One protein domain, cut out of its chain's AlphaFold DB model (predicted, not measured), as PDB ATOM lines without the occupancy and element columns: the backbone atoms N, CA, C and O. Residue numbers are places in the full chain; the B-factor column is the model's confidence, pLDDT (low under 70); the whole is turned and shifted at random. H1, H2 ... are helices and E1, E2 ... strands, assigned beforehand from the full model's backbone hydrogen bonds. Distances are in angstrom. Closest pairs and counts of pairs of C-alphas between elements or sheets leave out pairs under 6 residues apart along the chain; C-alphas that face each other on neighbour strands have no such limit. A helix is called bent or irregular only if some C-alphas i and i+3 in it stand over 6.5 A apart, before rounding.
ATOM      1  N   THR A 289      -0.497-117.134  22.898       87.69
ATOM      2  CA  THR A 289       0.345-118.247  23.331       87.69
ATOM      3  C   THR A 289       1.796-117.821  23.231       87.69
ATOM      4  O   THR A 289       2.234-117.354  22.181       87.69
ATOM      5  N   VAL A 290       2.533-118.012  24.322       90.62
ATOM      6  CA  VAL A 290       3.985-117.843  24.353       90.62
ATOM      7  C   VAL A 290       4.611-119.223  24.339       90.62
ATOM      8  O   VAL A 290       4.378-120.025  25.247       90.62
ATOM      9  N   MET A 291       5.398-119.480  23.310       90.50
ATOM     10  CA  MET A 291       6.192-120.680  23.149       90.50
ATOM     11  C   MET A 291       7.636-120.359  23.516       90.50
ATOM     12  O   MET A 291       8.161-119.294  23.184       90.50
ATOM     13  N   VAL A 292       8.265-121.281  24.236       92.44
ATOM     14  CA  VAL A 292       9.660-121.161  24.649       92.44
ATOM     15  C   VAL A 292      10.396-122.446  24.326       92.44
ATOM     16  O   VAL A 292       9.918-123.541  24.634       92.44
ATOM     17  N   SER A 293      11.577-122.279  23.747       92.44
ATOM     18  CA  SER A 293      12.500-123.357  23.407       92.44
ATOM     19  C   SER A 293      13.788-123.196  24.200       92.44
ATOM     20  O   SER A 293      14.125-122.102  24.656       92.44
ATOM     21  N   ALA A 294      14.514-124.292  24.377       94.12
ATOM     22  CA  ALA A 294      15.826-124.292  25.002       94.12
ATOM     23  C   ALA A 294      16.830-124.964  24.072       94.12
ATOM     24  O   ALA A 294      16.497-125.929  23.391       94.12
ATOM     25  N   GLU A 295      18.057-124.463  24.070       93.81
ATOM     26  CA  GLU A 295      19.166-124.995  23.299       93.81
ATOM     27  C   GLU A 295      20.209-125.590  24.243       93.81
ATOM     28  O   GLU A 295      20.700-124.942  25.173       93.81
ATOM     29  N   MET A 296      20.569-126.842  23.980       93.69
ATOM     30  CA  MET A 296      21.509-127.599  24.797       93.69
ATOM     31  C   MET A 296      22.934-127.030  24.749       93.69
ATOM     32  O   MET A 296      23.553-126.855  25.795       93.69
ATOM     33  N   SER A 297      23.464-126.752  23.553       91.56
ATOM     34  CA  SER A 297      24.879-126.402  23.348       91.56
ATOM     35  C   SER A 297      25.267-125.095  24.037       91.56
ATOM     36  O   SER A 297      26.266-125.029  24.761       91.56
ATOM     37  N   SER A 298      24.444-124.060  23.863       94.62
ATOM     38  CA  SER A 298      24.621-122.777  24.543       94.62
ATOM     39  C   SER A 298      24.103-122.793  25.983       94.62
ATOM     40  O   SER A 298      24.451-121.905  26.759       94.62
ATOM     41  N   SER A 299      23.319-123.812  26.358       96.62
ATOM     42  CA  SER A 299      22.602-123.900  27.631       96.62
ATOM     43  C   SER A 299      21.674-122.699  27.846       96.62
ATOM     44  O   SER A 299      21.589-122.167  28.947       96.62
ATOM     45  N   LYS A 300      20.986-122.231  26.797       96.81
ATOM     46  CA  LYS A 300      20.129-121.033  26.847       96.81
ATOM     47  C   LYS A 300      18.687-121.338  26.478       96.81
ATOM     48  O   LYS A 300      18.391-122.251  25.718       96.81
ATOM     49  N   VAL A 301      17.778-120.539  27.013       96.19
ATOM     50  CA  VAL A 301      16.426-120.371  26.489       96.19
ATOM     51  C   VAL A 301      16.534-119.510  25.233       96.19
ATOM     52  O   VAL A 301      17.154-118.444  25.262       96.19
ATOM     53  N   LEU A 302      15.961-119.993  24.137       94.38
ATOM     54  CA  LEU A 302      15.925-119.281  22.866       94.38
ATOM     55  C   LEU A 302      14.924-118.118  22.934       94.38
ATOM     56  O   LEU A 302      14.063-118.102  23.823       94.38
ATOM     57  N   PRO A 303      15.017-117.142  22.013       94.81
ATOM     58  CA  PRO A 303      14.072-116.040  21.989       94.81
ATOM     59  C   PRO A 303      12.613-116.526  21.939       94.81
ATOM     60  O   PRO A 303      12.311-117.494  21.235       94.81
ATOM     61  N   PRO A 304      11.703-115.895  22.702       94.31
ATOM     62  CA  PRO A 304      10.329-116.358  22.828       94.31
ATOM     63  C   PRO A 304       9.561-116.188  21.514       94.31
ATOM     64  O   PRO A 304       9.755-115.225  20.770       94.31
ATOM     65  N   PHE A 305       8.638-117.112  21.258       91.88
ATOM     66  CA  PHE A 305       7.808-117.109  20.060       91.88
ATOM     67  C   PHE A 305       6.339-116.923  20.433       91.88
ATOM     68  O   PHE A 305       5.786-117.669  21.240       91.88
ATOM     69  N   TYR A 306       5.691-115.927  19.846       91.12
ATOM     70  CA  TYR A 306       4.323-115.542  20.160       91.12
ATOM     71  C   TYR A 306       3.377-115.908  19.026       91.12
ATOM     72  O   TYR A 306       3.606-115.536  17.880       91.12
ATOM     73  N   CYS A 307       2.275-116.567  19.376       88.62
ATOM     74  CA  CYS A 307       1.109-116.727  18.511       88.62
ATOM     75  C   CYS A 307      -0.053-115.931  19.102       88.62
ATOM     76  O   CYS A 307      -0.493-116.211  20.219       88.62
ATOM     77  N   ASP A 308      -0.560-114.947  18.372       86.00
ATOM     78  CA  ASP A 308      -1.622-114.055  18.834       86.00
ATOM     79  C   ASP A 308      -2.867-114.206  17.955       86.00
ATOM     80  O   ASP A 308      -2.774-114.043  16.735       86.00
ATOM     81  N   ASP A 309      -4.025-114.518  18.559       80.44
ATOM     82  CA  ASP A 309      -5.282-114.582  17.810       80.44
ATOM     83  C   ASP A 309      -5.864-113.206  17.514       80.44
ATOM     84  O   ASP A 309      -6.588-112.610  18.314       80.44
ATOM     85  N   ARG A 310      -5.641-112.714  16.297       72.00
ATOM     86  CA  ARG A 310      -6.424-111.592  15.774       72.00
ATOM     87  C   ARG A 310      -6.798-111.798  14.320       72.00
ATOM     88  O   ARG A 310      -6.095-112.446  13.553       72.00
ATOM     89  N   ASP A 311      -7.935-111.204  13.969       63.94
ATOM     90  CA  ASP A 311      -8.375-111.091  12.587       63.94
ATOM     91  C   ASP A 311      -7.345-110.239  11.834       63.94
ATOM     92  O   ASP A 311      -7.133-109.063  12.151       63.94
ATOM     93  N   SER A 312      -6.625-110.878  10.916       56.28
ATOM     94  CA  SER A 312      -5.394-110.384  10.296       56.28
ATOM     95  C   SER A 312      -5.614-109.230   9.323       56.28
ATOM     96  O   SER A 312      -4.645-108.688   8.803       56.28
ATOM     97  N   GLN A 313      -6.866-108.841   9.058       56.25
ATOM     98  CA  GLN A 313      -7.144-107.935   7.950       56.25
ATOM     99  C   GLN A 313      -6.736-106.482   8.216       56.25
ATOM    100  O   GLN A 313      -6.290-105.857   7.266       56.25
ATOM    101  N   TRP A 314      -6.802-105.950   9.447       53.28
ATOM    102  CA  TRP A 314      -6.411-104.554   9.743       53.28
ATOM    103  C   TRP A 314      -6.133-104.330  11.235       53.28
ATOM    104  O   TRP A 314      -6.983-103.806  11.960       53.28
ATOM    105  N   HIS A 315      -4.959-104.734  11.727       62.59
ATOM    106  CA  HIS A 315      -4.595-104.489  13.123       62.59
ATOM    107  C   HIS A 315      -3.389-103.544  13.237       62.59
ATOM    108  O   HIS A 315      -2.314-103.930  12.802       62.59
ATOM    109  N   PRO A 316      -3.501-102.372  13.898       66.75
ATOM    110  CA  PRO A 316      -2.384-101.428  14.066       66.75
ATOM    111  C   PRO A 316      -1.150-101.998  14.784       66.75
ATOM    112  O   PRO A 316      -0.060-101.460  14.677       66.75
ATOM    113  N   LEU A 317      -1.324-103.085  15.543       67.75
ATOM    114  CA  LEU A 317      -0.200-103.795  16.171       67.75
ATOM    115  C   LEU A 317       0.512-104.768  15.224       67.75
ATOM    116  O   LEU A 317       1.543-105.298  15.612       67.75
ATOM    117  N   LEU A 318      -0.042-105.063  14.041       73.69
ATOM    118  CA  LEU A 318       0.627-105.932  13.076       73.69
ATOM    119  C   LEU A 318       1.944-105.293  12.649       73.69
ATOM    120  O   LEU A 318       2.963-105.950  12.791       73.69
ATOM    121  N   ASP A 319       1.924-104.012  12.280       76.19
ATOM    122  CA  ASP A 319       3.125-103.276  11.875       76.19
ATOM    123  C   ASP A 319       4.183-103.297  12.990       76.19
ATOM    124  O   ASP A 319       5.286-103.795  12.773       76.19
ATOM    125  N   VAL A 320       3.793-102.911  14.213       79.25
ATOM    126  CA  VAL A 320       4.664-102.903  15.408       79.25
ATOM    127  C   VAL A 320       5.276-104.278  15.696       79.25
ATOM    128  O   VAL A 320       6.425-104.389  16.109       79.25
ATOM    129  N   PHE A 321       4.511-105.357  15.519       83.81
ATOM    130  CA  PHE A 321       4.994-106.706  15.808       83.81
ATOM    131  C   PHE A 321       5.770-107.334  14.652       83.81
ATOM    132  O   PHE A 321       6.619-108.190  14.897       83.81
ATOM    133  N   THR A 322       5.530-106.901  13.413       79.19
ATOM    134  CA  THR A 322       6.333-107.322  12.260       79.19
ATOM    135  C   THR A 322       7.729-106.711  12.278       79.19
ATOM    136  O   THR A 322       8.671-107.408  11.917       79.19
ATOM    137  N   THR A 323       7.872-105.474  12.761       83.56
ATOM    138  CA  THR A 323       9.163-104.784  12.918       83.56
ATOM    139  C   THR A 323       9.790-105.004  14.292       83.56
ATOM    140  O   THR A 323      10.841-104.441  14.572       83.56
ATOM    141  N   TRP A 324       9.200-105.843  15.157       89.81
ATOM    142  CA  TRP A 324       9.650-106.006  16.547       89.81
ATOM    143  C   TRP A 324      11.141-106.340  16.658       89.81
ATOM    144  O   TRP A 324      11.854-105.745  17.462       89.81
ATOM    145  N   ARG A 325      11.626-107.262  15.816       85.88
ATOM    146  CA  ARG A 325      13.055-107.609  15.760       85.88
ATOM    147  C   ARG A 325      13.914-106.485  15.191       85.88
ATOM    148  O   ARG A 325      15.012-106.258  15.688       85.88
ATOM    149  N   ASP A 326      13.410-105.773  14.188       85.56
ATOM    150  CA  ASP A 326      14.116-104.647  13.565       85.56
ATOM    151  C   ASP A 326      14.258-103.464  14.541       85.56
ATOM    152  O   ASP A 326      15.228-102.713  14.486       85.56
ATOM    153  N   GLU A 327      13.324-103.340  15.486       86.69
ATOM    154  CA  GLU A 327      13.324-102.352  16.569       86.69
ATOM    155  C   GLU A 327      14.135-102.797  17.804       86.69
ATOM    156  O   GLU A 327      14.139-102.113  18.829       86.69
ATOM    157  N   GLY A 328      14.858-103.919  17.713       89.00
ATOM    158  CA  GLY A 328      15.746-104.420  18.765       89.00
ATOM    159  C   GLY A 328      15.094-105.379  19.762       89.00
ATOM    160  O   GLY A 328      15.696-105.681  20.792       89.00
ATOM    161  N   GLY A 329      13.881-105.856  19.483       91.62
ATOM    162  CA  GLY A 329      13.259-106.948  20.223       91.62
ATOM    163  C   GLY A 329      13.861-108.313  19.873       91.62
ATOM    164  O   GLY A 329      14.297-108.563  18.750       91.62
ATOM    165  N   ASP A 330      13.837-109.242  20.823       92.75
ATOM    166  CA  ASP A 330      14.344-110.605  20.625       92.75
ATOM    167  C   ASP A 330      13.244-111.561  20.138       92.75
ATOM    168  O   ASP A 330      13.504-112.541  19.433       92.75
ATOM    169  N   ALA A 331      11.998-111.300  20.529       93.00
ATOM    170  CA  ALA A 331      10.855-112.158  20.288       93.00
ATOM    171  C   ALA A 331      10.457-112.235  18.809       93.00
ATOM    172  O   ALA A 331      10.505-111.257  18.066       93.00
ATOM    173  N   SER A 332       9.948-113.396  18.398       90.62
ATOM    174  CA  SER A 332       9.201-113.520  17.142       90.62
ATOM    175  C   SER A 332       7.710-113.444  17.433       90.62
ATOM    176  O   SER A 332       7.206-114.229  18.237       90.62
ATOM    177  N   VAL A 333       6.989-112.531  16.784       89.94
ATOM    178  CA  VAL A 333       5.552-112.342  17.010       89.94
ATOM    179  C   VAL A 333       4.765-112.635  15.741       89.94
ATOM    180  O   VAL A 333       4.977-112.025  14.698       89.94
ATOM    181  N   HIS A 334       3.830-113.580  15.838       87.06
ATOM    182  CA  HIS A 334       3.015-114.041  14.723       87.06
ATOM    183  C   HIS A 334       1.532-113.829  15.023       87.06
ATOM    184  O   HIS A 334       0.978-114.394  15.967       87.06
ATOM    185  N   ILE A 335       0.889-113.005  14.197       85.88
ATOM    186  CA  ILE A 335      -0.551-112.747  14.261       85.88
ATOM    187  C   ILE A 335      -1.255-113.655  13.261       85.88
ATOM    188  O   ILE A 335      -0.940-113.636  12.071       85.88
ATOM    189  N   GLN A 336      -2.226-114.430  13.734       83.88
ATOM    190  CA  GLN A 336      -2.993-115.349  12.896       83.88
ATOM    191  C   GLN A 336      -4.409-115.550  13.473       83.88
ATOM    192  O   GLN A 336      -4.675-115.135  14.599       83.88
ATOM    193  N   PRO A 337      -5.348-116.204  12.761       81.25
ATOM    194  CA  PRO A 337      -6.730-116.363  13.238       81.25
ATOM    195  C   PRO A 337      -6.892-117.201  14.521       81.25
ATOM    196  O   PRO A 337      -7.958-117.197  15.136       81.25
ATOM    197  N   SER A 338      -5.856-117.948  14.912       80.31
ATOM    198  CA  SER A 338      -5.826-118.858  16.060       80.31
ATOM    199  C   SER A 338      -4.597-118.585  16.930       80.31
ATOM    200  O   SER A 338      -3.488-118.495  16.429       80.31
ATOM    201  N   HIS A 339      -4.739-118.547  18.253       72.06
ATOM    202  CA  HIS A 339      -3.598-118.383  19.168       72.06
ATOM    203  C   HIS A 339      -2.771-119.671  19.271       72.06
ATOM    204  O   HIS A 339      -1.760-119.704  19.964       72.06
ATOM    205  N   TRP A 340      -3.209-120.748  18.618       79.06
ATOM    206  CA  TRP A 340      -2.468-121.993  18.476       79.06
ATOM    207  C   TRP A 340      -1.803-122.076  17.109       79.06
ATOM    208  O   TRP A 340      -2.435-121.674  16.133       79.06
ATOM    209  N   MET A 341      -0.588-122.630  17.042       78.06
ATOM    210  CA  MET A 341       0.171-122.797  15.797       78.06
ATOM    211  C   MET A 341      -0.643-123.537  14.728       78.06
ATOM    212  O   MET A 341      -1.167-124.625  14.976       78.06
ATOM    213  N   ASP A 342      -0.736-122.934  13.544       80.75
ATOM    214  CA  ASP A 342      -1.120-123.608  12.306       80.75
ATOM    215  C   ASP A 342       0.134-124.168  11.612       80.75
ATOM    216  O   ASP A 342       1.245-123.981  12.104       80.75
ATOM    217  N   THR A 343      -0.008-124.881  10.490       77.94
ATOM    218  CA  THR A 343       1.161-125.454   9.802       77.94
ATOM    219  C   THR A 343       2.196-124.398   9.380       77.94
ATOM    220  O   THR A 343       3.379-124.613   9.637       77.94
ATOM    221  N   PRO A 344       1.822-123.241   8.794       82.00
ATOM    222  CA  PRO A 344       2.785-122.187   8.463       82.00
ATOM    223  C   PRO A 344       3.566-121.651   9.667       82.00
ATOM    224  O   PRO A 344       4.789-121.528   9.607       82.00
ATOM    225  N   THR A 345       2.884-121.336  10.765       80.88
ATOM    226  CA  THR A 345       3.521-120.806  11.975       80.88
ATOM    227  C   THR A 345       4.282-121.894  12.718       80.88
ATOM    228  O   THR A 345       5.342-121.613  13.265       80.88
ATOM    229  N   ALA A 346       3.817-123.144  12.660       77.56
ATOM    230  CA  ALA A 346       4.573-124.296  13.124       77.56
ATOM    231  C   ALA A 346       5.864-124.466  12.326       77.56
ATOM    232  O   ALA A 346       6.876-124.678  12.959       77.56
ATOM    233  N   LYS A 347       5.888-124.300  10.995       78.31
ATOM    234  CA  LYS A 347       7.139-124.338  10.208       78.31
ATOM    235  C   LYS A 347       8.116-123.234  10.627       78.31
ATOM    236  O   LYS A 347       9.284-123.519  10.858       78.31
ATOM    237  N   LYS A 348       7.623-122.003  10.825       79.06
ATOM    238  CA  LYS A 348       8.431-120.875  11.343       79.06
ATOM    239  C   LYS A 348       8.951-121.124  12.757       79.06
ATOM    240  O   LYS A 348      10.070-120.751  13.083       79.06
ATOM    241  N   TYR A 349       8.127-121.737  13.603       73.44
ATOM    242  CA  TYR A 349       8.527-122.168  14.936       73.44
ATOM    243  C   TYR A 349       9.413-123.414  14.890       73.44
ATOM    244  O   TYR A 349      10.180-123.627  15.809       73.44
ATOM    245  N   ALA A 350       9.336-124.239  13.851       60.97
ATOM    246  CA  ALA A 350      10.029-125.514  13.746       60.97
ATOM    247  C   ALA A 350      11.443-125.407  13.188       60.97
ATOM    248  O   ALA A 350      12.243-126.297  13.465       60.97
ATOM    249  N   ASP A 351      11.799-124.263  12.600       54.50
ATOM    250  CA  ASP A 351      13.183-123.781  12.650       54.50
ATOM    251  C   ASP A 351      13.705-123.717  14.124       54.50
ATOM    252  O   ASP A 351      14.899-123.552  14.356       54.50
ATOM    253  N   LEU A 352      12.823-123.909  15.129       46.84
ATOM    254  CA  LEU A 352      13.044-124.024  16.581       46.84
ATOM    255  C   LEU A 352      12.234-125.183  17.294       46.84
ATOM    256  O   LEU A 352      12.096-125.109  18.520       46.84
ATOM    257  N   PHE A 353      11.794-126.263  16.588       46.16
ATOM    258  CA  PHE A 353      11.101-127.545  17.012       46.16
ATOM    259  C   PHE A 353       9.538-127.676  16.990       46.16
ATOM    260  O   PHE A 353       8.823-126.718  17.231       46.16
ATOM    261  N   ALA A 354       8.974-128.881  16.713       46.97
ATOM    262  CA  ALA A 354       7.670-129.054  16.013       46.97
ATOM    263  C   ALA A 354       6.526-129.915  16.644       46.97
ATOM    264  O   ALA A 354       6.728-130.741  17.533       46.97
ATOM    265  N   HIS A 355       5.314-129.735  16.082       55.81
ATOM    266  CA  HIS A 355       4.060-130.496  16.277       55.81
ATOM    267  C   HIS A 355       3.820-131.567  15.182       55.81
ATOM    268  O   HIS A 355       4.420-131.530  14.113       55.81
ATOM    269  N   ILE A 356       2.902-132.509  15.444       63.06
ATOM    270  CA  ILE A 356       2.745-133.797  14.737       63.06
ATOM    271  C   ILE A 356       1.812-133.692  13.508       63.06
ATOM    272  O   ILE A 356       0.644-134.077  13.575       63.06
ATOM    273  N   CYS A 357       2.295-133.189  12.370       77.62
ATOM    274  CA  CYS A 357       1.646-133.422  11.069       77.62
ATOM    275  C   CYS A 357       2.671-133.870  10.017       77.62
ATOM    276  O   CYS A 357       3.839-133.498  10.100       77.62
ATOM    277  N   GLN A 358       2.244-134.671   9.031       81.38
ATOM    278  CA  GLN A 358       3.147-135.222   8.007       81.38
ATOM    279  C   GLN A 358       3.899-134.118   7.255       81.38
ATOM    280  O   GLN A 358       5.105-134.199   7.082       81.38
ATOM    281  N   GLU A 359       3.206-133.028   6.926       83.88
ATOM    282  CA  GLU A 359       3.799-131.867   6.256       83.88
ATOM    283  C   GLU A 359       4.962-131.237   7.053       83.88
ATOM    284  O   GLU A 359       5.893-130.678   6.477       83.88
ATOM    285  N   MET A 360       4.919-131.322   8.385       80.62
ATOM    286  CA  MET A 360       5.990-130.852   9.263       80.62
ATOM    287  C   MET A 360       7.163-131.835   9.278       80.62
ATOM    288  O   MET A 360       8.312-131.416   9.211       80.62
ATOM    289  N   ILE A 361       6.881-133.137   9.326       82.19
ATOM    290  CA  ILE A 361       7.906-134.184   9.228       82.19
ATOM    291  C   ILE A 361       8.675-134.055   7.909       82.19
ATOM    292  O   ILE A 361       9.905-134.044   7.914       82.19
ATOM    293  N   ASP A 362       7.957-133.884   6.800       87.56
ATOM    294  CA  ASP A 362       8.547-133.719   5.473       87.56
ATOM    295  C   ASP A 362       9.443-132.472   5.421       87.56
ATOM    296  O   ASP A 362      10.568-132.545   4.934       87.56
ATOM    297  N   TYR A 363       8.994-131.357   6.010       85.12
ATOM    298  CA  TYR A 363       9.798-130.137   6.122       85.12
ATOM    299  C   TYR A 363      11.076-130.341   6.950       85.12
ATOM    300  O   TYR A 363      12.146-129.906   6.536       85.12
ATOM    301  N   LEU A 364      10.995-131.004   8.110       84.31
ATOM    302  CA  LEU A 364      12.177-131.272   8.942       84.31
ATOM    303  C   LEU A 364      13.187-132.153   8.200       84.31
ATOM    304  O   LEU A 364      14.380-131.857   8.219       84.31
ATOM    305  N   ASN A 365      12.701-133.179   7.496       87.62
ATOM    306  CA  ASN A 365      13.527-134.047   6.660       87.62
ATOM    307  C   ASN A 365      14.197-133.262   5.520       87.62
ATOM    308  O   ASN A 365      15.399-133.404   5.313       87.62
ATOM    309  N   GLU A 366      13.452-132.398   4.821       91.94
ATOM    310  CA  GLU A 366      13.982-131.526   3.760       91.94
ATOM    311  C   GLU A 366      15.085-130.594   4.287       91.94
ATOM    312  O   GLU A 366      16.085-130.354   3.611       91.94
ATOM    313  N   LYS A 367      14.933-130.092   5.519       86.50
ATOM    314  CA  LYS A 367      15.929-129.244   6.189       86.50
ATOM    315  C   LYS A 367      17.080-130.020   6.832       86.50
ATOM    316  O   LYS A 367      17.998-129.389   7.352       86.50
ATOM    317  N   GLY A 368      17.050-131.354   6.818       85.12
ATOM    318  CA  GLY A 368      18.042-132.187   7.501       85.12
ATOM    319  C   GLY A 368      18.029-132.023   9.027       85.12
ATOM    320  O   GLY A 368      19.051-132.231   9.678       85.12
ATOM    321  N   ILE A 369      16.892-131.623   9.606       82.88
ATOM    322  CA  ILE A 369      16.724-131.457  11.050       82.88
ATOM    323  C   ILE A 369      16.308-132.799  11.648       82.88
ATOM    324  O   ILE A 369      15.245-133.333  11.334       82.88
ATOM    325  N   MET A 370      17.128-133.328  12.557       81.44
ATOM    326  CA  MET A 370      16.763-134.505  13.346       81.44
ATOM    327  C   MET A 370      15.716-134.137  14.398       81.44
ATOM    328  O   MET A 370      15.836-133.120  15.083       81.44
ATOM    329  N   TYR A 371      14.710-134.990  14.553       84.75
ATOM    330  CA  TYR A 371      13.643-134.811  15.529       84.75
ATOM    331  C   TYR A 371      13.342-136.118  16.256       84.75
ATOM    332  O   TYR A 371      13.552-137.210  15.734       84.75
ATOM    333  N   GLU A 372      12.810-135.981  17.465       82.62
ATOM    334  CA  GLU A 372      12.327-137.088  18.277       82.62
ATOM    335  C   GLU A 372      10.973-136.712  18.882       82.62
ATOM    336  O   GLU A 372      10.725-135.553  19.236       82.62
ATOM    337  N   PHE A 373      10.076-137.689  18.984       83.31
ATOM    338  CA  PHE A 373       8.756-137.480  19.562       83.31
ATOM    339  C   PHE A 373       8.777-137.745  21.062       83.31
ATOM    340  O   PHE A 373       9.149-138.826  21.506       83.31
ATOM    341  N   ILE A 374       8.278-136.787  21.845       81.94
ATOM    342  CA  ILE A 374       7.942-137.035  23.248       81.94
ATOM    343  C   ILE A 374       6.605-137.789  23.279       81.94
ATOM    344  O   ILE A 374       5.604-137.247  22.793       81.94
ATOM    345  N   PRO A 375       6.540-139.000  23.860       77.88
ATOM    346  CA  PRO A 375       5.295-139.752  23.920       77.88
ATOM    347  C   PRO A 375       4.196-139.010  24.686       77.88
ATOM    348  O   PRO A 375       4.445-138.207  25.596       77.88
ATOM    349  N   ALA A 376       2.943-139.285  24.325       74.25
ATOM    350  CA  ALA A 376       1.794-138.642  24.948       74.25
ATOM    351  C   ALA A 376       1.778-138.882  26.468       74.25
ATOM    352  O   ALA A 376       1.911-140.006  26.942       74.25
ATOM    353  N   GLY A 377       1.590-137.812  27.244       75.81
ATOM    354  CA  GLY A 377       1.583-137.882  28.709       75.81
ATOM    355  C   GLY A 377       2.968-137.871  29.368       75.81
ATOM    356  O   GLY A 377       3.027-137.835  30.596       75.81
ATOM    357  N   LEU A 378       4.059-137.836  28.595       80.88
ATOM    358  CA  LEU A 378       5.427-137.744  29.121       80.88
ATOM    359  C   LEU A 378       6.011-136.328  29.104       80.88
ATOM    360  O   LEU A 378       7.147-136.134  29.527       80.88
ATOM    361  N   THR A 379       5.256-135.302  28.704       84.25
ATOM    362  CA  THR A 379       5.761-133.914  28.704       84.25
ATOM    363  C   THR A 379       6.210-133.465  30.096       84.25
ATOM    364  O   THR A 379       7.289-132.903  30.254       84.25
ATOM    365  N   SER A 380       5.475-133.837  31.147       83.44
ATOM    366  CA  SER A 380       5.850-133.555  32.540       83.44
ATOM    367  C   SER A 380       7.034-134.374  33.072       83.44
ATOM    368  O   SER A 380       7.354-134.243  34.250       83.44
ATOM    369  N   ILE A 381       7.616-135.257  32.258       86.19
ATOM    370  CA  ILE A 381       8.722-136.159  32.617       86.19
ATOM    371  C   ILE A 381       9.941-135.927  31.716       86.19
ATOM    372  O   ILE A 381      11.060-136.051  32.186       86.19
ATOM    373  N   MET A 382       9.747-135.569  30.447       89.81
ATOM    374  CA  MET A 382      10.838-135.452  29.474       89.81
ATOM    375  C   MET A 382      10.961-134.054  28.870       89.81
ATOM    376  O   MET A 382      12.016-133.705  28.360       89.81
ATOM    377  N   GLN A 383       9.928-133.212  28.902       90.38
ATOM    378  CA  GLN A 383      10.006-131.915  28.233       90.38
ATOM    379  C   GLN A 383      10.780-130.914  29.097       90.38
ATOM    380  O   GLN A 383      10.270-130.397  30.094       90.38
ATOM    381  N   ILE A 384      12.010-130.594  28.683       93.69
ATOM    382  CA  ILE A 384      12.901-129.679  29.409       93.69
ATOM    383  C   ILE A 384      12.245-128.330  29.727       93.69
ATOM    384  O   ILE A 384      12.407-127.797  30.830       93.69
ATOM    385  N   CYS A 385      11.456-127.790  28.794       93.31
ATOM    386  CA  CYS A 385      10.781-126.518  29.003       93.31
ATOM    387  C   CYS A 385       9.762-126.593  30.147       93.31
ATOM    388  O   CYS A 385       9.691-125.671  30.955       93.31
ATOM    389  N   ASP A 386       9.025-127.697  30.271       90.12
ATOM    390  CA  ASP A 386       8.046-127.886  31.343       90.12
ATOM    391  C   ASP A 386       8.705-128.148  32.693       90.12
ATOM    392  O   ASP A 386       8.295-127.569  33.704       90.12
ATOM    393  N   LEU A 387       9.747-128.976  32.703       91.38
ATOM    394  CA  LEU A 387      10.433-129.380  33.924       91.38
ATOM    395  C   LEU A 387      11.323-128.289  34.512       91.38
ATOM    396  O   LEU A 387      11.387-128.134  35.733       91.38
ATOM    397  N   TYR A 388      12.015-127.541  33.655       94.62
ATOM    398  CA  TYR A 388      13.044-126.611  34.088       94.62
ATOM    399  C   TYR A 388      12.750-125.162  33.714       94.62
ATOM    400  O   TYR A 388      12.731-124.324  34.609       94.62
ATOM    401  N   VAL A 389      12.496-124.843  32.441       95.31
ATOM    402  CA  VAL A 389      12.442-123.444  31.958       95.31
ATOM    403  C   VAL A 389      11.206-122.693  32.459       95.31
ATOM    404  O   VAL A 389      11.287-121.539  32.888       95.31
ATOM    405  N   ASN A 390      10.049-123.352  32.464       94.19
ATOM    406  CA  ASN A 390       8.759-122.721  32.722       94.19
ATOM    407  C   ASN A 390       8.658-122.120  34.126       94.19
ATOM    408  O   ASN A 390       8.052-121.063  34.311       94.19
ATOM    409  N   ARG A 391       9.235-122.771  35.139       95.00
ATOM    410  CA  ARG A 391       9.175-122.299  36.530       95.00
ATOM    411  C   ARG A 391       9.919-120.970  36.757       95.00
ATOM    412  O   ARG A 391       9.270-120.039  37.243       95.00
ATOM    413  N   PRO A 392      11.230-120.844  36.477       96.12
ATOM    414  CA  PRO A 392      11.964-119.599  36.661       96.12
ATOM    415  C   PRO A 392      11.447-118.497  35.732       96.12
ATOM    416  O   PRO A 392      11.310-117.365  36.191       96.12
ATOM    417  N   LEU A 393      11.050-118.829  34.498       96.00
ATOM    418  CA  LEU A 393      10.469-117.861  33.571       96.00
ATOM    419  C   LEU A 393       9.158-117.272  34.114       96.00
ATOM    420  O   LEU A 393       9.033-116.058  34.267       96.00
ATOM    421  N   LYS A 394       8.198-118.119  34.522       95.25
ATOM    422  CA  LYS A 394       6.933-117.662  35.133       95.25
ATOM    423  C   LYS A 394       7.172-116.859  36.411       95.25
ATOM    424  O   LYS A 394       6.429-115.918  36.686       95.25
ATOM    425  N   ALA A 395       8.186-117.215  37.201       96.44
ATOM    426  CA  ALA A 395       8.547-116.466  38.401       96.44
ATOM    427  C   ALA A 395       9.073-115.058  38.069       96.44
ATOM    428  O   ALA A 395       8.657-114.097  38.719       96.44
ATOM    429  N   ALA A 396       9.930-114.925  37.053       96.50
ATOM    430  CA  ALA A 396      10.458-113.642  36.590       96.50
ATOM    431  C   ALA A 396       9.360-112.756  35.972       96.50
ATOM    432  O   ALA A 396       9.178-111.623  36.418       96.50
ATOM    433  N   ILE A 397       8.521-113.302  35.082       95.81
ATOM    434  CA  ILE A 397       7.367-112.582  34.510       95.81
ATOM    435  C   ILE A 397       6.432-112.094  35.623       95.81
ATOM    436  O   ILE A 397       6.018-110.935  35.650       95.81
ATOM    437  N   LYS A 398       6.121-112.958  36.600       95.31
ATOM    438  CA  LYS A 398       5.277-112.585  37.742       95.31
ATOM    439  C   LYS A 398       5.907-111.465  38.571       95.31
ATOM    440  O   LYS A 398       5.180-110.596  39.043       95.31
ATOM    441  N   LYS A 399       7.229-111.472  38.762       95.88
ATOM    442  CA  LYS A 399       7.952-110.409  39.473       95.88
ATOM    443  C   LYS A 399       7.811-109.068  38.744       95.88
ATOM    444  O   LYS A 399       7.472-108.082  39.395       95.88
ATOM    445  N   ASN A 400       7.986-109.051  37.424       94.88
ATOM    446  CA  ASN A 400       7.816-107.854  36.596       94.88
ATOM    447  C   ASN A 400       6.371-107.338  36.626       94.88
ATOM    448  O   ASN A 400       6.138-106.174  36.953       94.88
ATOM    449  N   PHE A 401       5.392-108.228  36.448       95.19
ATOM    450  CA  PHE A 401       3.979-107.872  36.571       95.19
ATOM    451  C   PHE A 401       3.641-107.289  37.948       95.19
ATOM    452  O   PHE A 401       2.922-106.298  38.032       95.19
ATOM    453  N   MET A 402       4.147-107.868  39.041       94.88
ATOM    454  CA  MET A 402       3.869-107.364  40.391       94.88
ATOM    455  C   MET A 402       4.491-105.986  40.639       94.88
ATOM    456  O   MET A 402       3.847-105.158  41.280       94.88
ATOM    457  N   ARG A 403       5.693-105.713  40.110       95.25
ATOM    458  CA  ARG A 403       6.314-104.379  40.165       95.25
ATOM    459  C   ARG A 403       5.463-103.344  39.436       95.25
ATOM    460  O   ARG A 403       5.102-102.332  40.029       95.25
ATOM    461  N   TRP A 404       5.076-103.644  38.197       95.81
ATOM    462  CA  TRP A 404       4.177-102.791  37.421       95.81
ATOM    463  C   TRP A 404       2.838-102.591  38.132       95.81
ATOM    464  O   TRP A 404       2.341-101.478  38.234       95.81
ATOM    465  N   LYS A 405       2.268-103.656  38.699       93.19
ATOM    466  CA  LYS A 405       0.981-103.609  39.395       93.19
ATOM    467  C   LYS A 405       0.997-102.647  40.586       93.19
ATOM    468  O   LYS A 405      -0.002-101.971  40.808       93.19
ATOM    469  N   VAL A 406       2.092-102.617  41.349       93.75
ATOM    470  CA  VAL A 406       2.261-101.713  42.500       93.75
ATOM    471  C   VAL A 406       2.452-100.261  42.055       93.75
ATOM    472  O   VAL A 406       2.017 -99.368  42.774       93.75
ATOM    473  N   SER A 407       3.029-100.009  40.874       94.19
ATOM    474  CA  SER A 407       3.166 -98.643  40.344       94.19
ATOM    475  C   SER A 407       1.871 -98.074  39.756       94.19
ATOM    476  O   SER A 407       1.778 -96.867  39.539       94.19
ATOM    477  N   GLN A 408       0.856 -98.907  39.506       93.50
ATOM    478  CA  GLN A 408      -0.418 -98.430  38.976       93.50
ATOM    479  C   GLN A 408      -1.298 -97.841  40.078       93.50
ATOM    480  O   GLN A 408      -1.642 -98.513  41.052       93.50
ATOM    481  N   THR A 409      -1.784 -96.623  39.848       91.69
ATOM    482  CA  THR A 409      -2.887 -96.056  40.628       91.69
ATOM    483  C   THR A 409      -4.195 -96.416  39.939       91.69
ATOM    484  O   THR A 409      -4.516 -95.874  38.883       91.69
ATOM    485  N   LYS A 417      -5.058-102.849  32.993       88.81
ATOM    486  CA  LYS A 417      -4.871-102.997  31.552       88.81
ATOM    487  C   LYS A 417      -3.379-102.866  31.279       88.81
ATOM    488  O   LYS A 417      -2.822-101.793  31.470       88.81
ATOM    489  N   VAL A 418      -2.750-103.973  30.901       88.69
ATOM    490  CA  VAL A 418      -1.335-103.999  30.520       88.69
ATOM    491  C   VAL A 418      -1.255-103.887  29.005       88.69
ATOM    492  O   VAL A 418      -2.042-104.536  28.308       88.69
ATOM    493  N   ASP A 419      -0.328-103.074  28.507       88.62
ATOM    494  CA  ASP A 419       0.005-103.070  27.086       88.62
ATOM    495  C   ASP A 419       0.680-104.394  26.686       88.62
ATOM    496  O   ASP A 419       1.422-104.985  27.468       88.62
ATOM    497  N   ARG A 420       0.418-104.886  25.473       86.56
ATOM    498  CA  ARG A 420       1.034-106.128  24.989       86.56
ATOM    499  C   ARG A 420       2.528-105.970  24.736       86.56
ATOM    500  O   ARG A 420       3.260-106.894  25.068       86.56
ATOM    501  N   VAL A 421       2.964-104.812  24.242       89.44
ATOM    502  CA  VAL A 421       4.385-104.457  24.094       89.44
ATOM    503  C   VAL A 421       5.092-104.634  25.435       89.44
ATOM    504  O   VAL A 421       6.103-105.321  25.534       89.44
ATOM    505  N   GLN A 422       4.474-104.127  26.503       92.19
ATOM    506  CA  GLN A 422       5.008-104.258  27.853       92.19
ATOM    507  C   GLN A 422       5.067-105.720  28.329       92.19
ATOM    508  O   GLN A 422       6.014-106.101  29.015       92.19
ATOM    509  N   VAL A 423       4.068-106.541  27.986       92.69
ATOM    510  CA  VAL A 423       4.074-107.978  28.312       92.69
ATOM    511  C   VAL A 423       5.189-108.707  27.563       92.69
ATOM    512  O   VAL A 423       5.860-109.529  28.183       92.69
ATOM    513  N   ILE A 424       5.404-108.406  26.279       92.94
ATOM    514  CA  ILE A 424       6.470-109.019  25.475       92.94
ATOM    515  C   ILE A 424       7.836-108.686  26.075       92.94
ATOM    516  O   ILE A 424       8.598-109.606  26.373       92.94
ATOM    517  N   GLN A 425       8.072-107.410  26.394       94.69
ATOM    518  CA  GLN A 425       9.292-106.955  27.069       94.69
ATOM    519  C   GLN A 425       9.529-107.697  28.390       94.69
ATOM    520  O   GLN A 425      10.630-108.170  28.651       94.69
ATOM    521  N   TRP A 426       8.498-107.894  29.223       96.50
ATOM    522  CA  TRP A 426       8.669-108.636  30.479       96.50
ATOM    523  C   TRP A 426       9.075-110.092  30.285       96.50
ATOM    524  O   TRP A 426       9.716-110.659  31.170       96.50
ATOM    525  N   VAL A 427       8.648-110.724  29.194       96.62
ATOM    526  CA  VAL A 427       9.038-112.098  28.878       96.62
ATOM    527  C   VAL A 427      10.457-112.132  28.324       96.62
ATOM    528  O   VAL A 427      11.207-113.009  28.731       96.62
ATOM    529  N   GLU A 428      10.845-111.197  27.456       96.69
ATOM    530  CA  GLU A 428      12.222-111.082  26.949       96.69
ATOM    531  C   GLU A 428      13.211-110.825  28.090       96.69
ATOM    532  O   GLU A 428      14.183-111.560  28.248       96.69
ATOM    533  N   GLU A 429      12.899-109.881  28.981       97.12
ATOM    534  CA  GLU A 429      13.653-109.653  30.217       97.12
ATOM    535  C   GLU A 429      13.729-110.924  31.070       97.12
ATOM    536  O   GLU A 429      14.782-111.264  31.612       97.12
ATOM    537  N   ALA A 430      12.621-111.660  31.195       97.31
ATOM    538  CA  ALA A 430      12.595-112.905  31.950       97.31
ATOM    539  C   ALA A 430      13.461-113.999  31.301       97.31
ATOM    540  O   ALA A 430      14.118-114.743  32.029       97.31
ATOM    541  N   VAL A 431      13.488-114.093  29.968       97.38
ATOM    542  CA  VAL A 431      14.378-114.989  29.214       97.38
ATOM    543  C   VAL A 431      15.835-114.594  29.446       97.38
ATOM    544  O   VAL A 431      16.634-115.453  29.823       97.38
ATOM    545  N   SER A 432      16.164-113.306  29.329       97.38
ATOM    546  CA  SER A 432      17.507-112.781  29.597       97.38
ATOM    547  C   SER A 432      17.974-113.128  31.017       97.38
ATOM    548  O   SER A 432      19.003-113.778  31.193       97.38
ATOM    549  N   MET A 433      17.146-112.866  32.034       96.06
ATOM    550  CA  MET A 433      17.438-113.224  33.429       96.06
ATOM    551  C   MET A 433      17.640-114.731  33.654       96.06
ATOM    552  O   MET A 433      18.391-115.140  34.545       96.06
ATOM    553  N   VAL A 434      16.912-115.584  32.925       95.94
ATOM    554  CA  VAL A 434      17.112-117.039  32.994       95.94
ATOM    555  C   VAL A 434      18.453-117.410  32.363       95.94
ATOM    556  O   VAL A 434      19.193-118.186  32.969       95.94
ATOM    557  N   ASN A 435      18.785-116.825  31.210       97.38
ATOM    558  CA  ASN A 435      20.021-117.072  30.470       97.38
ATOM    559  C   ASN A 435      21.271-116.582  31.204       97.38
ATOM    560  O   ASN A 435      22.258-117.311  31.254       97.38
ATOM    561  N   GLU A 436      21.221-115.422  31.856       96.94
ATOM    562  CA  GLU A 436      22.311-114.923  32.704       96.94
ATOM    563  C   GLU A 436      22.705-115.946  33.774       96.94
ATOM    564  O   GLU A 436      23.886-116.214  33.984       96.94
ATOM    565  N   LYS A 437      21.717-116.597  34.403       95.00
ATOM    566  CA  LYS A 437      21.967-117.667  35.382       95.00
ATOM    567  C   LYS A 437      22.524-118.940  34.754       95.00
ATOM    568  O   LYS A 437      23.153-119.733  35.448       95.00
ATOM    569  N   GLN A 438      22.265-119.183  33.471       95.31
ATOM    570  CA  GLN A 438      22.810-120.356  32.789       95.31
ATOM    571  C   GLN A 438      24.295-120.213  32.452       95.31
ATOM    572  O   GLN A 438      24.956-121.240  32.312       95.31
ATOM    573  N   ASN A 439      24.836-118.990  32.404       92.75
ATOM    574  CA  ASN A 439      26.266-118.766  32.175       92.75
ATOM    575  C   ASN A 439      27.139-119.460  33.235       92.75
ATOM    576  O   ASN A 439      28.196-119.985  32.894       92.75
ATOM    577  N   SER A 440      26.689-119.499  34.495       93.38
ATOM    578  CA  SER A 440      27.356-120.236  35.576       93.38
ATOM    579  C   SER A 440      26.836-121.664  35.713       93.38
ATOM    580  O   SER A 440      27.616-122.609  35.785       93.38
ATOM    581  N   ASP A 441      25.513-121.831  35.763       93.75
ATOM    582  CA  ASP A 441      24.916-123.078  36.239       93.75
ATOM    583  C   ASP A 441      24.861-124.165  35.159       93.75
ATOM    584  O   ASP A 441      24.780-125.346  35.492       93.75
ATOM    585  N   ARG A 442      24.799-123.765  33.878       96.19
ATOM    586  CA  ARG A 442      24.565-124.625  32.701       96.19
ATOM    587  C   ARG A 442      23.494-125.712  32.915       96.19
ATOM    588  O   ARG A 442      23.570-126.806  32.354       96.19
ATOM    589  N   LYS A 443      22.466-125.413  33.712       96.75
ATOM    590  CA  LYS A 443      21.414-126.357  34.111       96.75
ATOM    591  C   LYS A 443      20.570-126.834  32.937       96.75
ATOM    592  O   LYS A 443      20.113-127.967  32.983       96.75
ATOM    593  N   ILE A 444      20.364-126.018  31.902       96.81
ATOM    594  CA  ILE A 444      19.644-126.441  30.691       96.81
ATOM    595  C   ILE A 444      20.370-127.620  30.039       96.81
ATOM    596  O   ILE A 444      19.780-128.683  29.875       96.81
ATOM    597  N   GLU A 445      21.662-127.476  29.751       96.44
ATOM    598  CA  GLU A 445      22.490-128.562  29.217       96.44
ATOM    599  C   GLU A 445      22.466-129.804  30.123       96.44
ATOM    600  O   GLU A 445      22.288-130.923  29.643       96.44
ATOM    601  N   TYR A 446      22.608-129.618  31.439       96.25
ATOM    602  CA  TYR A 446      22.507-130.720  32.400       96.25
ATOM    603  C   TYR A 446      21.152-131.438  32.314       96.25
ATOM    604  O   TYR A 446      21.103-132.667  32.339       96.25
ATOM    605  N   MET A 447      20.055-130.690  32.181       96.44
ATOM    606  CA  MET A 447      18.719-131.266  32.057       96.44
ATOM    607  C   MET A 447      18.545-132.020  30.737       96.44
ATOM    608  O   MET A 447      17.972-133.098  30.772       96.44
ATOM    609  N   PHE A 448      19.088-131.549  29.608       95.25
ATOM    610  CA  PHE A 448      19.081-132.332  28.360       95.25
ATOM    611  C   PHE A 448      19.729-133.712  28.554       95.25
ATOM    612  O   PHE A 448      19.135-134.727  28.197       95.25
ATOM    613  N   LYS A 449      20.894-133.771  29.213       94.81
ATOM    614  CA  LYS A 449      21.579-135.038  29.533       94.81
ATOM    615  C   LYS A 449      20.749-135.916  30.469       94.81
ATOM    616  O   LYS A 449      20.551-137.098  30.206       94.81
ATOM    617  N   ARG A 450      20.230-135.331  31.554       95.38
ATOM    618  CA  ARG A 450      19.418-136.038  32.556       95.38
ATOM    619  C   ARG A 450      18.117-136.598  31.978       95.38
ATOM    620  O   ARG A 450      17.647-137.626  32.444       95.38
ATOM    621  N   LEU A 451      17.524-135.918  31.003       93.88
ATOM    622  CA  LEU A 451      16.256-136.311  30.386       93.88
ATOM    623  C   LEU A 451      16.437-137.235  29.173       93.88
ATOM    624  O   LEU A 451      15.446-137.564  28.531       93.88
ATOM    625  N   GLY A 452      17.671-137.652  28.864       91.88
ATOM    626  CA  GLY A 452      17.957-138.530  27.725       91.88
ATOM    627  C   GLY A 452      17.793-137.844  26.367       91.88
ATOM    628  O   GLY A 452      17.572-138.517  25.375       91.88
ATOM    629  N   GLN A 453      17.878-136.513  26.326       91.81
ATOM    630  CA  GLN A 453      17.673-135.693  25.126       91.81
ATOM    631  C   GLN A 453      18.986-135.133  24.554       91.81
ATOM    632  O   GLN A 453      18.963-134.264  23.687       91.81
ATOM    633  N   ASP A 454      20.140-135.581  25.061       91.69
ATOM    634  CA  ASP A 454      21.452-135.260  24.491       91.69
ATOM    635  C   ASP A 454      21.880-136.388  23.534       91.69
ATOM    636  O   ASP A 454      22.361-137.420  24.008       91.69
ATOM    637  N   PRO A 455      21.769-136.208  22.201       86.12
ATOM    638  CA  PRO A 455      22.078-137.257  21.223       86.12
ATOM    639  C   PRO A 455      23.570-137.619  21.170       86.12
ATOM    640  O   PRO A 455      23.961-138.544  20.465       86.12
ATOM    641  N   ARG A 456      24.427-136.877  21.882       87.75
ATOM    642  CA  ARG A 456      25.871-137.130  21.953       87.75
ATOM    643  C   ARG A 456      26.230-138.103  23.076       87.75
ATOM    644  O   ARG A 456      27.383-138.519  23.156       87.75
ATOM    645  N   GLN A 457      25.296-138.416  23.978       88.31
ATOM    646  CA  GLN A 457      25.557-139.331  25.085       88.31
ATOM    647  C   GLN A 457      25.565-140.779  24.580       88.31
ATOM    648  O   GLN A 457      24.588-141.218  23.977       88.31
ATOM    649  N   PRO A 458      26.631-141.554  24.850       86.81
ATOM    650  CA  PRO A 458      26.704-142.949  24.423       86.81
ATOM    651  C   PRO A 458      25.796-143.865  25.253       86.81
ATOM    652  O   PRO A 458      25.516-144.988  24.844       86.81
ATOM    653  N   SER A 459      25.357-143.416  26.435       92.31
ATOM    654  CA  SER A 459      24.489-144.180  27.323       92.31
ATOM    655  C   SER A 459      23.345-143.327  27.865       92.31
ATOM    656  O   SER A 459      23.498-142.146  28.173       92.31
ATOM    657  N   ASN A 460      22.196-143.971  28.063       90.50
ATOM    658  CA  ASN A 460      21.015-143.359  28.672       90.50
ATOM    659  C   ASN A 460      21.017-143.475  30.205       90.50
ATOM    660  O   ASN A 460      19.959-143.411  30.826       90.50
ATOM    661  N   GLN A 461      22.181-143.662  30.837       93.94
ATOM    662  CA  GLN A 461      22.268-143.941  32.275       93.94
ATOM    663  C   GLN A 461      21.633-142.828  33.125       93.94
ATOM    664  O   GLN A 461      20.809-143.116  33.987       93.94
ATOM    665  N   ALA A 462      21.937-141.559  32.831       92.50
ATOM    666  CA  ALA A 462      21.376-140.422  33.567       92.50
ATOM    667  C   ALA A 462      19.839-140.350  33.471       92.50
ATOM    668  O   ALA A 462      19.164-139.949  34.422       92.50
ATOM    669  N   PHE A 463      19.284-140.772  32.332       92.69
ATOM    670  CA  PHE A 463      17.843-140.873  32.142       92.69
ATOM    671  C   PHE A 463      17.242-142.044  32.920       92.69
ATOM    672  O   PHE A 463      16.232-141.865  33.595       92.69
ATOM    673  N   GLN A 464      17.885-143.214  32.904       91.62
ATOM    674  CA  GLN A 464      17.442-144.367  33.697       91.62
ATOM    675  C   GLN A 464      17.433-144.047  35.197       91.62
ATOM    676  O   GLN A 464      16.451-144.328  35.880       91.62
ATOM    677  N   GLU A 465      18.470-143.375  35.699       93.56
ATOM    678  CA  GLU A 465      18.524-142.884  37.081       93.56
ATOM    679  C   GLU A 465      17.394-141.883  37.370       93.56
ATOM    680  O   GLU A 465      16.734-141.962  38.408       93.56
ATOM    681  N   HIS A 466      17.113-140.959  36.442       91.88
ATOM    682  CA  HIS A 466      16.001-140.022  36.587       91.88
ATOM    683  C   HIS A 466      14.643-140.730  36.692       91.88
ATOM    684  O   HIS A 466      13.852-140.374  37.568       91.88
ATOM    685  N   ILE A 467      14.382-141.710  35.826       89.00
ATOM    686  CA  ILE A 467      13.147-142.497  35.838       89.00
ATOM    687  C   ILE A 467      13.049-143.337  37.116       89.00
ATOM    688  O   ILE A 467      11.982-143.361  37.729       89.00
ATOM    689  N   GLY A 468      14.150-143.941  37.574       90.00
ATOM    690  CA  GLY A 468      14.197-144.682  38.838       90.00
ATOM    691  C   GLY A 468      13.772-143.825  40.034       90.00
ATOM    692  O   GLY A 468      12.900-144.223  40.803       90.00
ATOM    693  N   LEU A 469      14.269-142.587  40.124       88.94
ATOM    694  CA  LEU A 469      13.854-141.636  41.167       88.94
ATOM    695  C   LEU A 469      12.368-141.245  41.077       88.94
ATOM    696  O   LEU A 469      11.744-140.925  42.088       88.94
ATOM    697  N   LEU A 470      11.782-141.232  39.876       86.06
ATOM    698  CA  LEU A 470      10.351-140.967  39.712       86.06
ATOM    699  C   LEU A 470       9.491-142.163  40.135       86.06
ATOM    700  O   LEU A 470       8.390-141.955  40.637       86.06
ATOM    701  N   GLN A 471       9.979-143.396  39.981       83.69
ATOM    702  CA  GLN A 471       9.268-144.603  40.419       83.69
ATOM    703  C   GLN A 471       9.119-144.686  41.943       83.69
ATOM    704  O   GLN A 471       8.142-145.255  42.427       83.69
ATOM    705  N   GLU A 472      10.017-144.059  42.707       84.81
ATOM    706  CA  GLU A 472       9.874-143.925  44.164       84.81
ATOM    707  C   GLU A 472       8.653-143.074  44.561       84.81
ATOM    708  O   GLU A 472       8.137-143.177  45.674       84.81
ATOM    709  N   ASN A 473       8.149-142.234  43.651       85.50
ATOM    710  CA  ASN A 473       6.956-141.435  43.878       85.50
ATOM    711  C   ASN A 473       5.700-142.180  43.404       85.50
ATOM    712  O   ASN A 473       5.502-142.377  42.208       85.50
ATOM    713  N   GLU A 474       4.789-142.506  44.327       78.94
ATOM    714  CA  GLU A 474       3.563-143.271  44.036       78.94
ATOM    715  C   GLU A 474       2.714-142.695  42.886       78.94
ATOM    716  O   GLU A 474       2.115-143.447  42.116       78.94
ATOM    717  N   VAL A 475       2.671-141.364  42.731       77.62
ATOM    718  CA  VAL A 475       1.900-140.708  41.662       77.62
ATOM    719  C   VAL A 475       2.557-140.931  40.304       77.62
ATOM    720  O   VAL A 475       1.870-141.265  39.339       77.62
ATOM    721  N   TYR A 476       3.875-140.762  40.219       76.12
ATOM    722  CA  TYR A 476       4.607-140.976  38.973       76.12
ATOM    723  C   TYR A 476       4.714-142.458  38.634       76.12
ATOM    724  O   TYR A 476       4.528-142.808  37.476       76.12
ATOM    725  N   ASN A 477       4.890-143.330  39.625       75.44
ATOM    726  CA  ASN A 477       4.823-144.771  39.425       75.44
ATOM    727  C   ASN A 477       3.463-145.187  38.846       75.44
ATOM    728  O   ASN A 477       3.395-145.921  37.867       75.44
ATOM    729  N   SER A 478       2.362-144.637  39.375       74.50
ATOM    730  CA  SER A 478       1.032-144.856  38.802       74.50
ATOM    731  C   SER A 478       0.930-144.345  37.360       74.50
ATOM    732  O   SER A 478       0.373-145.043  36.515       74.50
ATOM    733  N   LEU A 479       1.482-143.171  37.039       70.38
ATOM    734  CA  LEU A 479       1.504-142.670  35.660       70.38
ATOM    735  C   LEU A 479       2.311-143.585  34.730       70.38
ATOM    736  O   LEU A 479       1.830-143.894  33.647       70.38
ATOM    737  N   LEU A 480       3.481-144.054  35.165       69.50
ATOM    738  CA  LEU A 480       4.346-144.947  34.393       69.50
ATOM    739  C   LEU A 480       3.678-146.309  34.146       69.50
ATOM    740  O   LEU A 480       3.655-146.776  33.015       69.50
ATOM    741  N   LEU A 481       3.069-146.913  35.170       70.69
ATOM    742  CA  LEU A 481       2.403-148.221  35.066       70.69
ATOM    743  C   LEU A 481       1.138-148.199  34.195       70.69
ATOM    744  O   LEU A 481       0.768-149.221  33.624       70.69
ATOM    745  N   ASN A 482       0.447-147.059  34.124       70.44
ATOM    746  CA  ASN A 482      -0.809-146.925  33.379       70.44
ATOM    747  C   ASN A 482      -0.626-146.319  31.981       70.44
ATOM    748  O   ASN A 482      -1.607-146.180  31.247       70.44
ATOM    749  N   GLN A 483       0.596-145.940  31.601       66.56
ATOM    750  CA  GLN A 483       0.899-145.522  30.239       66.56
ATOM    751  C   GLN A 483       1.247-146.747  29.393       66.56
ATOM    752  O   GLN A 483       2.339-147.298  29.470       66.56
TER     753      GLN A 483
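Overview. This is residues 289 to 409 and 417 to 483 of the 489 residues of an uncharacterized protein of Phytophthora infestans (strain T30-4) (UniProt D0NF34). Two long helices, H5 and H6, cross as an X near their middles, and a small three-stranded sheet lies by one of them, H6. H2 covers part of that sheet with H3 packed on H2, H1 sits by the edge strand E3, and H7 packs on residues 384 to 389 of H5, with H8 and H9 stepping away beyond it, a corner between H7 and H8 and another between H8 and H9. The printed part has 188 residues, with nine named helices and three named strands in the order E1 E2 H1 E3 H2 H3 H4 H5 H6 H7 H8 H9; the class is mostly helix. The mixed sheet has the order E1, E2, E3, with E1 and E2 antiparallel and E2 and E3 parallel. The whole is compact, with a radius of gyration of the C-alphas of 18.6 A, and spans 51 by 44 by 33 A.

Arrangement. E1, residues 289 to 291, and E2, residues 305 to 309, form an antiparallel hairpin at 164 degrees, with N 289 and O 307 2.8 A apart, within hydrogen-bond range. In the link between them, residues 294 to 295 pair antiparallel with residues 300 to 301. E3, residues 332 to 336, is the parallel neighbour of E2 at 21 degrees, with N 306 and O 332 at 2.8 A. H1, residues 316 to 322, is on the sheet but only grazes it with residues 317 to 322; the closest C-alphas of H1 and E3, those of Phe 321 and Val 333, are 5.8 A apart. E2, H1 and E3 form a strand-helix-strand unit, two parallel neighbour strands with a helix between them along the chain, and its crossover is right-handed. H2, residues 343 to 350, is on the sheet at a height over the sheet of 9.8 A, over E2 and along the strands, at 5 degrees to E2 on the local plane. H3, residues 358 to 366, touches H2 at a steep tilt of 42 degrees, the same way, closest at the C-alphas of Lys 347 and Met 360, 6.7 A. H4, residues 379 to 382, and the hub H5, residues 384 to 407, touch only at the corner, closest at the C-alphas of Ser 380 and Asp 386, 6.2 A. H6, residues 420 to 441, touches H5 with residues 426 to 434 alone, at a steep tilt of 52 degrees, opposite ways; the closest C-alphas, those of Ala 396 and Ala 430, are 5.2 A apart. H6 only grazes the sheet, with residues 424 to 427. H7, residues 443 to 450, touches residues 384 to 389 of H5 at a shallow tilt of 25 degrees, opposite ways, closest at the C-alphas of Ile 384 and Met 447, 6.6 A. H8, residues 461 to 471, touches H7 about perpendicular at 87 degrees, closest at the C-alphas of Arg 450 and Ala 462, 4.9 A. H8 and H9, residues 474 to 482, touch only at the corner, closest at the C-alphas of Gln 471 and Asn 477, 4.6 A. H2, H3, H7, H8 and H9 have every O i to N i+4 pair within hydrogen-bond range, against 2 of 3 in H1, 17 of 20 in H5 and 16 of 18 in H6; H4 is too short for such a pair, and 0 of its 1 O i to N i+3 pair is within range.

Along the chain. E1 begins at C-alpha 289, at (0.345, -118.247, 23.331). E2 is 13.5 A long and E3 13.0 A. H5, 34.3 A long, begins at C-alpha 384, at (12.901, -129.679, 29.409); it has a kink of 40 degrees near residue 391 and is irregular, but only just, with C-alphas 387 and 390 7.0 A apart. H6 is 31.4 A long and H8 15.4 A. H9 ends at C-alpha 482, at (-0.809, -146.925, 33.379).

Size, cuts and confidence. The two C-alphas farthest apart, those of Thr 409 and Pro 458, are 57.8 A apart. Residues 410 to 416 are not printed, and C-alphas 409 and 417 are 11.6 A apart across the cut. The links E1 to E2 and H3 to H4 are long. The mean pLDDT of the printed part is 86.0; it is under 70 at residues 311 to 317, 350 to 356, 480 and 483.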